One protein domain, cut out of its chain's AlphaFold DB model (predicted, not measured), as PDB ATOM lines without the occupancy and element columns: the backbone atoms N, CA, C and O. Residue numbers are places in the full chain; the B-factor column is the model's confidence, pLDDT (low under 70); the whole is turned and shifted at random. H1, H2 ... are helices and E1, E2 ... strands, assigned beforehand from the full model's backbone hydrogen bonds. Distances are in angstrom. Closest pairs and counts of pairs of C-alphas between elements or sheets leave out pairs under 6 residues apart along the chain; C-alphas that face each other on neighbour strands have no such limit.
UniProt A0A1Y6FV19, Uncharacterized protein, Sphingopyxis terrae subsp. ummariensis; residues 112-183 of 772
ATOM      1  N   PRO A 112     -14.941  15.502  -3.311       87.94
ATOM      2  CA  PRO A 112     -13.943  16.220  -2.529       87.94
ATOM      3  C   PRO A 112     -12.547  15.644  -2.828       87.94
ATOM      4  O   PRO A 112     -12.432  14.465  -3.173       87.94
ATOM      5  N   PRO A 113     -11.475  16.449  -2.731       92.25
ATOM      6  CA  PRO A 113     -10.125  15.906  -2.812       92.25
ATOM      7  C   PRO A 113      -9.856  14.997  -1.607       92.25
ATOM      8  O   PRO A 113     -10.326  15.286  -0.510       92.25
ATOM      9  N   ALA A 114      -9.080  13.933  -1.798       94.75
ATOM     10  CA  ALA A 114      -8.625  13.073  -0.711       94.75
ATOM     11  C   ALA A 114      -7.118  13.247  -0.508       94.75
ATOM     12  O   ALA A 114      -6.365  13.220  -1.483       94.75
ATOM     13  N   TYR A 115      -6.678  13.411   0.741       96.25
ATOM     14  CA  TYR A 115      -5.274  13.700   1.053       96.25
ATOM     15  C   TYR A 115      -4.651  12.697   2.026       96.25
ATOM     16  O   TYR A 115      -5.287  12.269   2.990       96.25
ATOM     17  N   ASP A 116      -3.386  12.350   1.772       95.44
ATOM     18  CA  ASP A 116      -2.466  11.661   2.683       95.44
ATOM     19  C   ASP A 116      -1.298  12.604   3.016       95.44
ATOM     20  O   ASP A 116      -0.569  13.043   2.128       95.44
ATOM     21  N   PHE A 117      -1.116  12.950   4.288       94.94
ATOM     22  CA  PHE A 117      -0.148  13.972   4.686       94.94
ATOM     23  C   PHE A 117       1.184  13.359   5.117       94.94
ATOM     24  O   PHE A 117       1.225  12.505   6.005       94.94
ATOM     25  N   ALA A 118       2.288  13.841   4.541       92.62
ATOM     26  CA  ALA A 118       3.640  13.433   4.916       92.62
ATOM     27  C   ALA A 118       4.647  14.585   4.750       92.62
ATOM     28  O   ALA A 118       4.519  15.395   3.842       92.62
ATOM     29  N   GLY A 119       5.672  14.642   5.608       91.50
ATOM     30  CA  GLY A 119       6.703  15.689   5.555       91.50
ATOM     31  C   GLY A 119       6.284  16.992   6.248       91.50
ATOM     32  O   GLY A 119       5.615  16.948   7.281       91.50
ATOM     33  N   GLY A 120       6.691  18.135   5.685       91.12
ATOM     34  CA  GLY A 120       6.404  19.475   6.215       91.12
ATOM     35  C   GLY A 120       7.274  19.903   7.406       91.12
ATOM     36  O   GLY A 120       8.184  19.188   7.837       91.12
ATOM     37  N   THR A 121       6.999  21.098   7.941       95.56
ATOM     38  CA  THR A 121       7.670  21.610   9.153       95.56
ATOM     39  C   THR A 121       7.179  20.894  10.414       95.56
ATOM     40  O   THR A 121       6.158  20.200  10.395       95.56
ATOM     41  N   SER A 122       7.876  21.075  11.541       94.12
ATOM     42  CA  SER A 122       7.452  20.546  12.844       94.12
ATOM     43  C   SER A 122       6.049  21.009  13.228       94.12
ATOM     44  O   SER A 122       5.222  20.191  13.633       94.12
ATOM     45  N   GLU A 123       5.766  22.302  13.064       95.00
ATOM     46  CA  GLU A 123       4.480  22.911  13.411       95.00
ATOM     47  C   GLU A 123       3.378  22.397  12.480       95.00
ATOM     48  O   GLU A 123       2.299  22.030  12.944       95.00
ATOM     49  N   GLY A 124       3.658  22.331  11.172       96.31
ATOM     50  CA  GLY A 124       2.718  21.824  10.175       96.31
ATOM     51  C   GLY A 124       2.385  20.352  10.402       96.31
ATOM     52  O   GLY A 124       1.213  19.990  10.497       96.31
ATOM     53  N   SER A 125       3.398  19.497  10.558       95.62
ATOM     54  CA  SER A 125       3.187  18.065  10.780       95.62
ATOM     55  C   SER A 125       2.404  17.796  12.066       95.62
ATOM     56  O   SER A 125       1.451  17.019  12.032       95.62
ATOM     57  N   ALA A 126       2.755  18.449  13.180       96.06
ATOM     58  CA  ALA A 126       2.049  18.278  14.451       96.06
ATOM     59  C   ALA A 126       0.585  18.749  14.367       96.06
ATOM     60  O   ALA A 126      -0.320  18.082  14.875       96.06
ATOM     61  N   PHE A 127       0.330  19.861  13.668       97.75
ATOM     62  CA  PHE A 127      -1.023  20.362  13.440       97.75
ATOM     63  C   PHE A 127      -1.871  19.372  12.636       97.75
ATOM     64  O   PHE A 127      -2.983  19.042  13.048       97.75
ATOM     65  N   PHE A 128      -1.348  18.859  11.519       97.12
ATOM     66  CA  PHE A 128      -2.083  17.920  10.673       97.12
ATOM     67  C   PHE A 128      -2.312  16.567  11.344       97.12
ATOM     68  O   PHE A 128      -3.400  16.012  11.206       97.12
ATOM     69  N   GLU A 129      -1.347  16.060  12.115       94.81
ATOM     70  CA  GLU A 129      -1.527  14.839  12.907       94.81
ATOM     71  C   GLU A 129      -2.708  14.974  13.883       94.81
ATOM     72  O   GLU A 129      -3.557  14.083  13.953       94.81
ATOM     73  N   ALA A 130      -2.819  16.118  14.567       95.31
ATOM     74  CA  ALA A 130      -3.922  16.385  15.479       95.31
ATOM     75  C   ALA A 130      -5.253  16.649  14.751       95.31
ATOM     76  O   ALA A 130      -6.280  16.135  15.186       95.31
ATOM     77  N   ALA A 131      -5.266  17.449  13.679       95.44
ATOM     78  CA  ALA A 131      -6.483  17.984  13.058       95.44
ATOM     79  C   ALA A 131      -7.082  17.120  11.933       95.44
ATOM     80  O   ALA A 131      -8.305  17.027  11.834       95.44
ATOM     81  N   PHE A 132      -6.246  16.491  11.106       95.44
ATOM     82  CA  PHE A 132      -6.659  15.757   9.896       95.44
ATOM     83  C   PHE A 132      -6.218  14.287   9.902       95.44
ATOM     84  O   PHE A 132      -6.765  13.470   9.162       95.44
ATOM     85  N   GLY A 133      -5.279  13.934  10.783       94.25
ATOM     86  CA  GLY A 133      -4.710  12.601  10.925       94.25
ATOM     87  C   GLY A 133      -3.540  12.341   9.985       94.25
ATOM     88  O   GLY A 133      -3.521  12.775   8.836       94.25
ATOM     89  N   GLN A 134      -2.578  11.570  10.485       93.12
ATOM     90  CA  GLN A 134      -1.491  10.980   9.709       93.12
ATOM     91  C   GLN A 134      -1.401   9.484  10.014       93.12
ATOM     92  O   GLN A 134      -1.789   9.029  11.096       93.12
ATOM     93  N   PHE A 135      -0.886   8.699   9.068       91.62
ATOM     94  CA  PHE A 135      -0.678   7.273   9.291       91.62
ATOM     95  C   PHE A 135       0.591   7.006  10.120       91.62
ATOM     96  O   PHE A 135       1.593   7.709   9.970       91.62
ATOM     97  N   PRO A 136       0.599   5.966  10.978       87.75
ATOM     98  CA  PRO A 136       1.776   5.624  11.768       87.75
ATOM     99  C   PRO A 136       2.993   5.328  10.887       87.75
ATOM    100  O   PRO A 136       2.916   4.534   9.953       87.75
ATOM    101  N   LYS A 137       4.169   5.841  11.269       87.31
ATOM    102  CA  LYS A 137       5.455   5.555  10.590       87.31
ATOM    103  C   LYS A 137       5.953   4.112  10.782       87.31
ATOM    104  O   LYS A 137       7.047   3.753  10.350       87.31
ATOM    105  N   ARG A 138       5.180   3.267  11.470       86.94
ATOM    106  CA  ARG A 138       5.531   1.873  11.741       86.94
ATOM    107  C   ARG A 138       5.355   1.019  10.487       86.94
ATOM    108  O   ARG A 138       4.263   0.943   9.930       86.94
ATOM    109  N   ARG A 139       6.410   0.296  10.099       86.88
ATOM    110  CA  ARG A 139       6.421  -0.555   8.894       86.88
ATOM    111  C   ARG A 139       5.325  -1.624   8.889       86.88
ATOM    112  O   ARG A 139       4.773  -1.915   7.836       86.88
ATOM    113  N   ASP A 140       5.002  -2.192  10.048       86.25
ATOM    114  CA  ASP A 140       3.973  -3.229  10.182       86.25
ATOM    115  C   ASP A 140       2.536  -2.707  10.006       86.25
ATOM    116  O   ASP A 140       1.630  -3.503   9.794       86.25
ATOM    117  N   LEU A 141       2.334  -1.385  10.028       88.69
ATOM    118  CA  LEU A 141       1.047  -0.720   9.795       88.69
ATOM    119  C   LEU A 141       1.015   0.094   8.490       88.69
ATOM    120  O   LEU A 141       0.008   0.733   8.190       88.69
ATOM    121  N   ALA A 142       2.085   0.049   7.689       89.44
ATOM    122  CA  ALA A 142       2.199   0.806   6.441       89.44
ATOM    123  C   ALA A 142       1.133   0.424   5.396       89.44
ATOM    124  O   ALA A 142       0.866   1.183   4.469       89.44
ATOM    125  N   TYR A 143       0.494  -0.740   5.541       89.88
ATOM    126  CA  TYR A 143      -0.605  -1.144   4.669       89.88
ATOM    127  C   TYR A 143      -1.830  -0.225   4.802       89.88
ATOM    128  O   TYR A 143      -2.561  -0.074   3.831       89.88
ATOM    129  N   LEU A 144      -2.051   0.417   5.958       90.25
ATOM    130  CA  LEU A 144      -3.219   1.276   6.180       90.25
ATOM    131  C   LEU A 144      -3.221   2.496   5.250       90.25
ATOM    132  O   LEU A 144      -4.253   2.796   4.654       90.25
ATOM    133  N   SER A 145      -2.071   3.163   5.087       92.81
ATOM    134  CA  SER A 145      -1.948   4.294   4.157       92.81
ATOM    135  C   SER A 145      -2.045   3.838   2.702       92.81
ATOM    136  O   SER A 145      -2.637   4.528   1.876       92.81
ATOM    137  N   SER A 146      -1.518   2.656   2.376       92.81
ATOM    138  CA  SER A 146      -1.648   2.066   1.039       92.81
ATOM    139  C   SER A 146      -3.100   1.741   0.683       92.81
ATOM    140  O   SER A 146      -3.531   2.077  -0.416       92.81
ATOM    141  N   ILE A 147      -3.869   1.149   1.605       92.94
ATOM    142  CA  ILE A 147      -5.301   0.877   1.400       92.94
ATOM    143  C   ILE A 147      -6.072   2.187   1.256       92.94
ATOM    144  O   ILE A 147      -6.866   2.313   0.335       92.94
ATOM    145  N   TYR A 148      -5.817   3.171   2.119       94.88
ATOM    146  CA  TYR A 148      -6.481   4.472   2.045       94.88
ATOM    147  C   TYR A 148      -6.241   5.177   0.703       94.88
ATOM    148  O   TYR A 148      -7.193   5.571   0.032       94.88
ATOM    149  N   ARG A 149      -4.976   5.274   0.269       94.62
ATOM    150  CA  ARG A 149      -4.627   5.872  -1.027       94.62
ATOM    151  C   ARG A 149      -5.215   5.096  -2.197       94.62
ATOM    152  O   ARG A 149      -5.689   5.717  -3.136       94.62
ATOM    153  N   GLY A 150      -5.216   3.764  -2.134       93.31
ATOM    154  CA  GLY A 150      -5.825   2.928  -3.169       93.31
ATOM    155  C   GLY A 150      -7.346   3.081  -3.243       93.31
ATOM    156  O   GLY A 150      -7.891   3.169  -4.336       93.31
ATOM    157  N   ALA A 151      -8.020   3.154  -2.094       92.44
ATOM    158  CA  ALA A 151      -9.474   3.232  -2.015       92.44
ATOM    159  C   ALA A 151     -10.022   4.609  -2.419       92.44
ATOM    160  O   ALA A 151     -11.050   4.669  -3.082       92.44
ATOM    161  N   LEU A 152      -9.356   5.700  -2.025       92.25
ATOM    162  CA  LEU A 152      -9.831   7.071  -2.260       92.25
ATOM    163  C   LEU A 152      -9.084   7.801  -3.390       92.25
ATOM    164  O   LEU A 152      -9.386   8.959  -3.659       92.25
ATOM    165  N   ALA A 153      -8.085   7.165  -4.013       92.00
ATOM    166  CA  ALA A 153      -7.128   7.830  -4.903       92.00
ATOM    167  C   ALA A 153      -6.471   9.065  -4.247       92.00
ATOM    168  O   ALA A 153      -6.276  10.099  -4.886       92.00
ATOM    169  N   ALA A 154      -6.160   8.966  -2.947       94.38
ATOM    170  CA  ALA A 154      -5.692  10.103  -2.162       94.38
ATOM    171  C   ALA A 154      -4.298  10.584  -2.597       94.38
ATOM    172  O   ALA A 154      -3.352   9.795  -2.707       94.38
ATOM    173  N   GLU A 155      -4.173  11.895  -2.796       95.06
ATOM    174  CA  GLU A 155      -2.930  12.566  -3.161       95.06
ATOM    175  C   GLU A 155      -2.050  12.750  -1.924       95.06
ATOM    176  O   GLU A 155      -2.520  13.162  -0.860       95.06
ATOM    177  N   GLN A 156      -0.756  12.454  -2.060       95.31
ATOM    178  CA  GLN A 156       0.193  12.729  -0.992       95.31
ATOM    179  C   GLN A 156       0.635  14.194  -1.046       95.31
ATOM    180  O   GLN A 156       1.208  14.621  -2.045       95.31
ATOM    181  N   VAL A 157       0.398  14.941   0.031       96.25
ATOM    182  CA  VAL A 157       0.673  16.386   0.114       96.25
ATOM    183  C   VAL A 157       1.431  16.738   1.396       96.25
ATOM    184  O   VAL A 157       1.289  16.073   2.427       96.25
ATOM    185  N   GLU A 158       2.235  17.801   1.354       96.44
ATOM    186  CA  GLU A 158       2.951  18.275   2.541       96.44
ATOM    187  C   GLU A 158       2.029  19.077   3.488       96.44
ATOM    188  O   GLU A 158       1.218  19.894   3.031       96.44
ATOM    189  N   PRO A 159       2.148  18.890   4.817       96.88
ATOM    190  CA  PRO A 159       1.511  19.746   5.817       96.88
ATOM    191  C   PRO A 159       1.947  21.217   5.698       96.88
ATOM    192  O   PRO A 159       3.084  21.562   6.023       96.88
ATOM    193  N   SER A 160       1.040  22.098   5.275       96.94
ATOM    194  CA  SER A 160       1.290  23.532   5.093       96.94
ATOM    195  C   SER A 160       0.002  24.351   5.241       96.94
ATOM    196  O   SER A 160      -1.098  23.799   5.345       96.94
ATOM    197  N   PHE A 161       0.128  25.682   5.230       96.88
ATOM    198  CA  PHE A 161      -1.030  26.575   5.173       96.88
ATOM    199  C   PHE A 161      -1.895  26.310   3.930       96.88
ATOM    200  O   PHE A 161      -3.115  26.207   4.047       96.88
ATOM    201  N   ASP A 162      -1.282  26.136   2.756       96.19
ATOM    202  CA  ASP A 162      -2.006  25.947   1.491       96.19
ATOM    203  C   ASP A 162      -2.796  24.636   1.463       96.19
ATOM    204  O   ASP A 162      -3.952  24.605   1.019       96.19
ATOM    205  N   SER A 163      -2.205  23.549   1.976       95.69
ATOM    206  CA  SER A 163      -2.904  22.267   2.078       95.69
ATOM    207  C   SER A 163      -4.035  22.330   3.108       95.69
ATOM    208  O   SER A 163      -5.108  21.779   2.859       95.69
ATOM    209  N   TRP A 164      -3.875  23.085   4.204       96.56
ATOM    210  CA  TRP A 164      -4.940  23.312   5.192       96.56
ATOM    211  C   TRP A 164      -6.084  24.135   4.599       96.56
ATOM    212  O   TRP A 164      -7.249  23.741   4.684       96.56
ATOM    213  N   HIS A 165      -5.754  25.253   3.953       96.31
ATOM    214  CA  HIS A 165      -6.720  26.145   3.327       96.31
ATOM    215  C   HIS A 165      -7.545  25.393   2.275       96.31
ATOM    216  O   HIS A 165      -8.776  25.482   2.252       96.31
ATOM    217  N   THR A 166      -6.885  24.586   1.441       94.25
ATOM    218  CA  THR A 166      -7.553  23.748   0.436       94.25
ATOM    219  C   THR A 166      -8.426  22.675   1.085       94.25
ATOM    220  O   THR A 166      -9.577  22.505   0.677       94.25
ATOM    221  N   ALA A 167      -7.930  21.994   2.125       93.75
ATOM    222  CA  ALA A 167      -8.684  20.960   2.830       93.75
ATOM    223  C   ALA A 167      -9.976  21.502   3.461       93.75
ATOM    224  O   ALA A 167     -11.034  20.892   3.308       93.75
ATOM    225  N   ILE A 168      -9.919  22.672   4.106       94.00
ATOM    226  CA  ILE A 168     -11.093  23.311   4.718       94.00
ATOM    227  C   ILE A 168     -12.070  23.829   3.656       94.00
ATOM    228  O   ILE A 168     -13.273  23.604   3.761       94.00
ATOM    229  N   THR A 169     -11.581  24.518   2.623       92.69
ATOM    230  CA  THR A 169     -12.458  25.175   1.633       92.69
ATOM    231  C   THR A 169     -13.115  24.206   0.657       92.69
ATOM    232  O   THR A 169     -14.237  24.463   0.220       92.69
ATOM    233  N   ARG A 170     -12.442  23.102   0.312       91.38
ATOM    234  CA  ARG A 170     -12.968  22.071  -0.597       91.38
ATOM    235  C   ARG A 170     -13.605  20.883   0.126       91.38
ATOM    236  O   ARG A 170     -14.170  20.031  -0.552       91.38
ATOM    237  N   GLY A 171     -13.523  20.835   1.457       89.81
ATOM    238  CA  GLY A 171     -14.058  19.745   2.274       89.81
ATOM    239  C   GLY A 171     -13.360  18.417   1.995       89.81
ATOM    240  O   GLY A 171     -14.022  17.465   1.602       89.81
ATOM    241  N   ALA A 172     -12.034  18.381   2.136       92.69
ATOM    242  CA  ALA A 172     -11.233  17.210   1.788       92.69
ATOM    243  C   ALA A 172     -11.543  15.975   2.652       92.69
ATOM    244  O   ALA A 172     -11.731  16.084   3.867       92.69
ATOM    245  N   ASP A 173     -11.504  14.802   2.020       92.50
ATOM    246  CA  ASP A 173     -11.486  13.518   2.710       92.50
ATOM    247  C   ASP A 173     -10.075  13.289   3.272       92.50
ATOM    248  O   ASP A 173      -9.081  13.199   2.544       92.50
ATOM    249  N   CYS A 174      -9.987  13.240   4.598       94.50
ATOM    250  CA  CYS A 174      -8.737  13.101   5.337       94.50
ATOM    251  C   CYS A 174      -8.823  11.903   6.304       94.50
ATOM    252  O   CYS A 174      -9.926  11.552   6.749       94.50
ATOM    253  N   PRO A 175      -7.687  11.275   6.676       94.69
ATOM    254  CA  PRO A 175      -7.690  10.007   7.407       94.69
ATOM    255  C   PRO A 175      -8.499  10.027   8.709       94.69
ATOM    256  O   PRO A 175      -9.157   9.041   9.043       94.69
ATOM    257  N   LEU A 176      -8.464  11.134   9.456       93.25
ATOM    258  CA  LEU A 176      -9.141  11.249  10.744       93.25
ATOM    259  C   LEU A 176     -10.648  11.489  10.598       93.25
ATOM    260  O   LEU A 176     -11.427  10.851  11.307       93.25
ATOM    261  N   GLN A 177     -11.068  12.346   9.662       90.31
ATOM    262  CA  GLN A 177     -12.479  12.587   9.335       90.31
ATOM    263  C   GLN A 177     -13.167  11.295   8.884       90.31
ATOM    264  O   GLN A 177     -14.282  11.008   9.317       90.31
ATOM    265  N   MET A 178     -12.476  10.466   8.095       92.88
ATOM    266  CA  MET A 178     -13.015   9.180   7.651       92.88
ATOM    267  C   MET A 178     -13.336   8.233   8.810       92.88
ATOM    268  O   MET A 178     -14.187   7.362   8.661       92.88
ATOM    269  N   THR A 179     -12.726   8.405   9.990       94.00
ATOM    270  CA  THR A 179     -13.012   7.532  11.141       94.00
ATOM    271  C   THR A 179     -14.439   7.655  11.670       94.00
ATOM    272  O   THR A 179     -14.881   6.733  12.343       94.00
ATOM    273  N   ILE A 180     -15.171   8.730  11.366       92.50
ATOM    274  CA  ILE A 180     -16.592   8.895  11.736       92.50
ATOM    275  C   ILE A 180     -17.545   8.747  10.552       92.50
ATOM    276  O   ILE A 180     -18.735   9.029  10.685       92.50
ATOM    277  N   ARG A 181     -17.045   8.298   9.395       91.38
ATOM    278  CA  ARG A 181     -17.903   7.941   8.268       91.38
ATOM    279  C   ARG A 181     -18.895   6.861   8.723       91.38
ATOM    280  O   ARG A 181     -18.525   5.947   9.462       91.38
ATOM    281  N   ASP A 182     -20.154   7.048   8.343       91.19
ATOM    282  CA  ASP A 182     -21.314   6.228   8.719       91.19
ATOM    283  C   ASP A 182     -21.627   6.153  10.228       91.19
ATOM    284  O   ASP A 182     -22.393   5.297  10.669       91.19
ATOM    285  N   ILE A 183     -21.078   7.073  11.034       92.44
ATOM    286  CA  ILE A 183     -21.433   7.234  12.449       92.44
ATOM    287  C   ILE A 183     -22.275   8.502  12.617       92.44
ATOM    288  O   ILE A 183     -21.810   9.621  12.390       92.44
TER     289      ILE A 183
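What this domain is: This is residues 112 to 183 of the 772 residues of an uncharacterized protein of Sphingopyxis terrae subsp. ummariensis (UniProt A0A1Y6FV19). Two short parallel strands, E1 and E2, lie side by side near the middle, with H2 on one side and H1 and H3 on the other, no helix touching another. The 72 printed residues, mostly helix by class, run E1, H1, H2, E2, H3, H4, with four named helices and two named strands. The whole is compact, radius of gyration of the C-alphas 11.6 A, and spans 29 by 27 by 21 A.

Where its parts are: E1 is residues 115 to 117, from C-alpha 115 at (-5.274, 13.700, 1.053). H1, 122 to 131, and H2, 143 to 152, are each 14.2 A long. E2 is 155 to 157; H3, 161 to 170, is 14.0 A; H4, 177 to 180, ends at (-16.592, 8.895, 11.736).

How they stand to each other: E1, H1, H2, E2 form a strand-helix-strand unit, parallel neighbour strands with helices between; N 116 and O 155 are 2.9 A apart. C-alphas 116 and 149, the closest of E1 and H2, are 7.2 A apart. H1 and H3 are close but not clearly touching, 7.9 A between C-alphas 124 and 161. In H1, H2 and H3 every O i to N i+4 pair is within hydrogen-bond range; H4 is too short for one.

The domain as a whole: The printed part has no cut; the H1 to H2 link is long; no printed residue is under pLDDT 70.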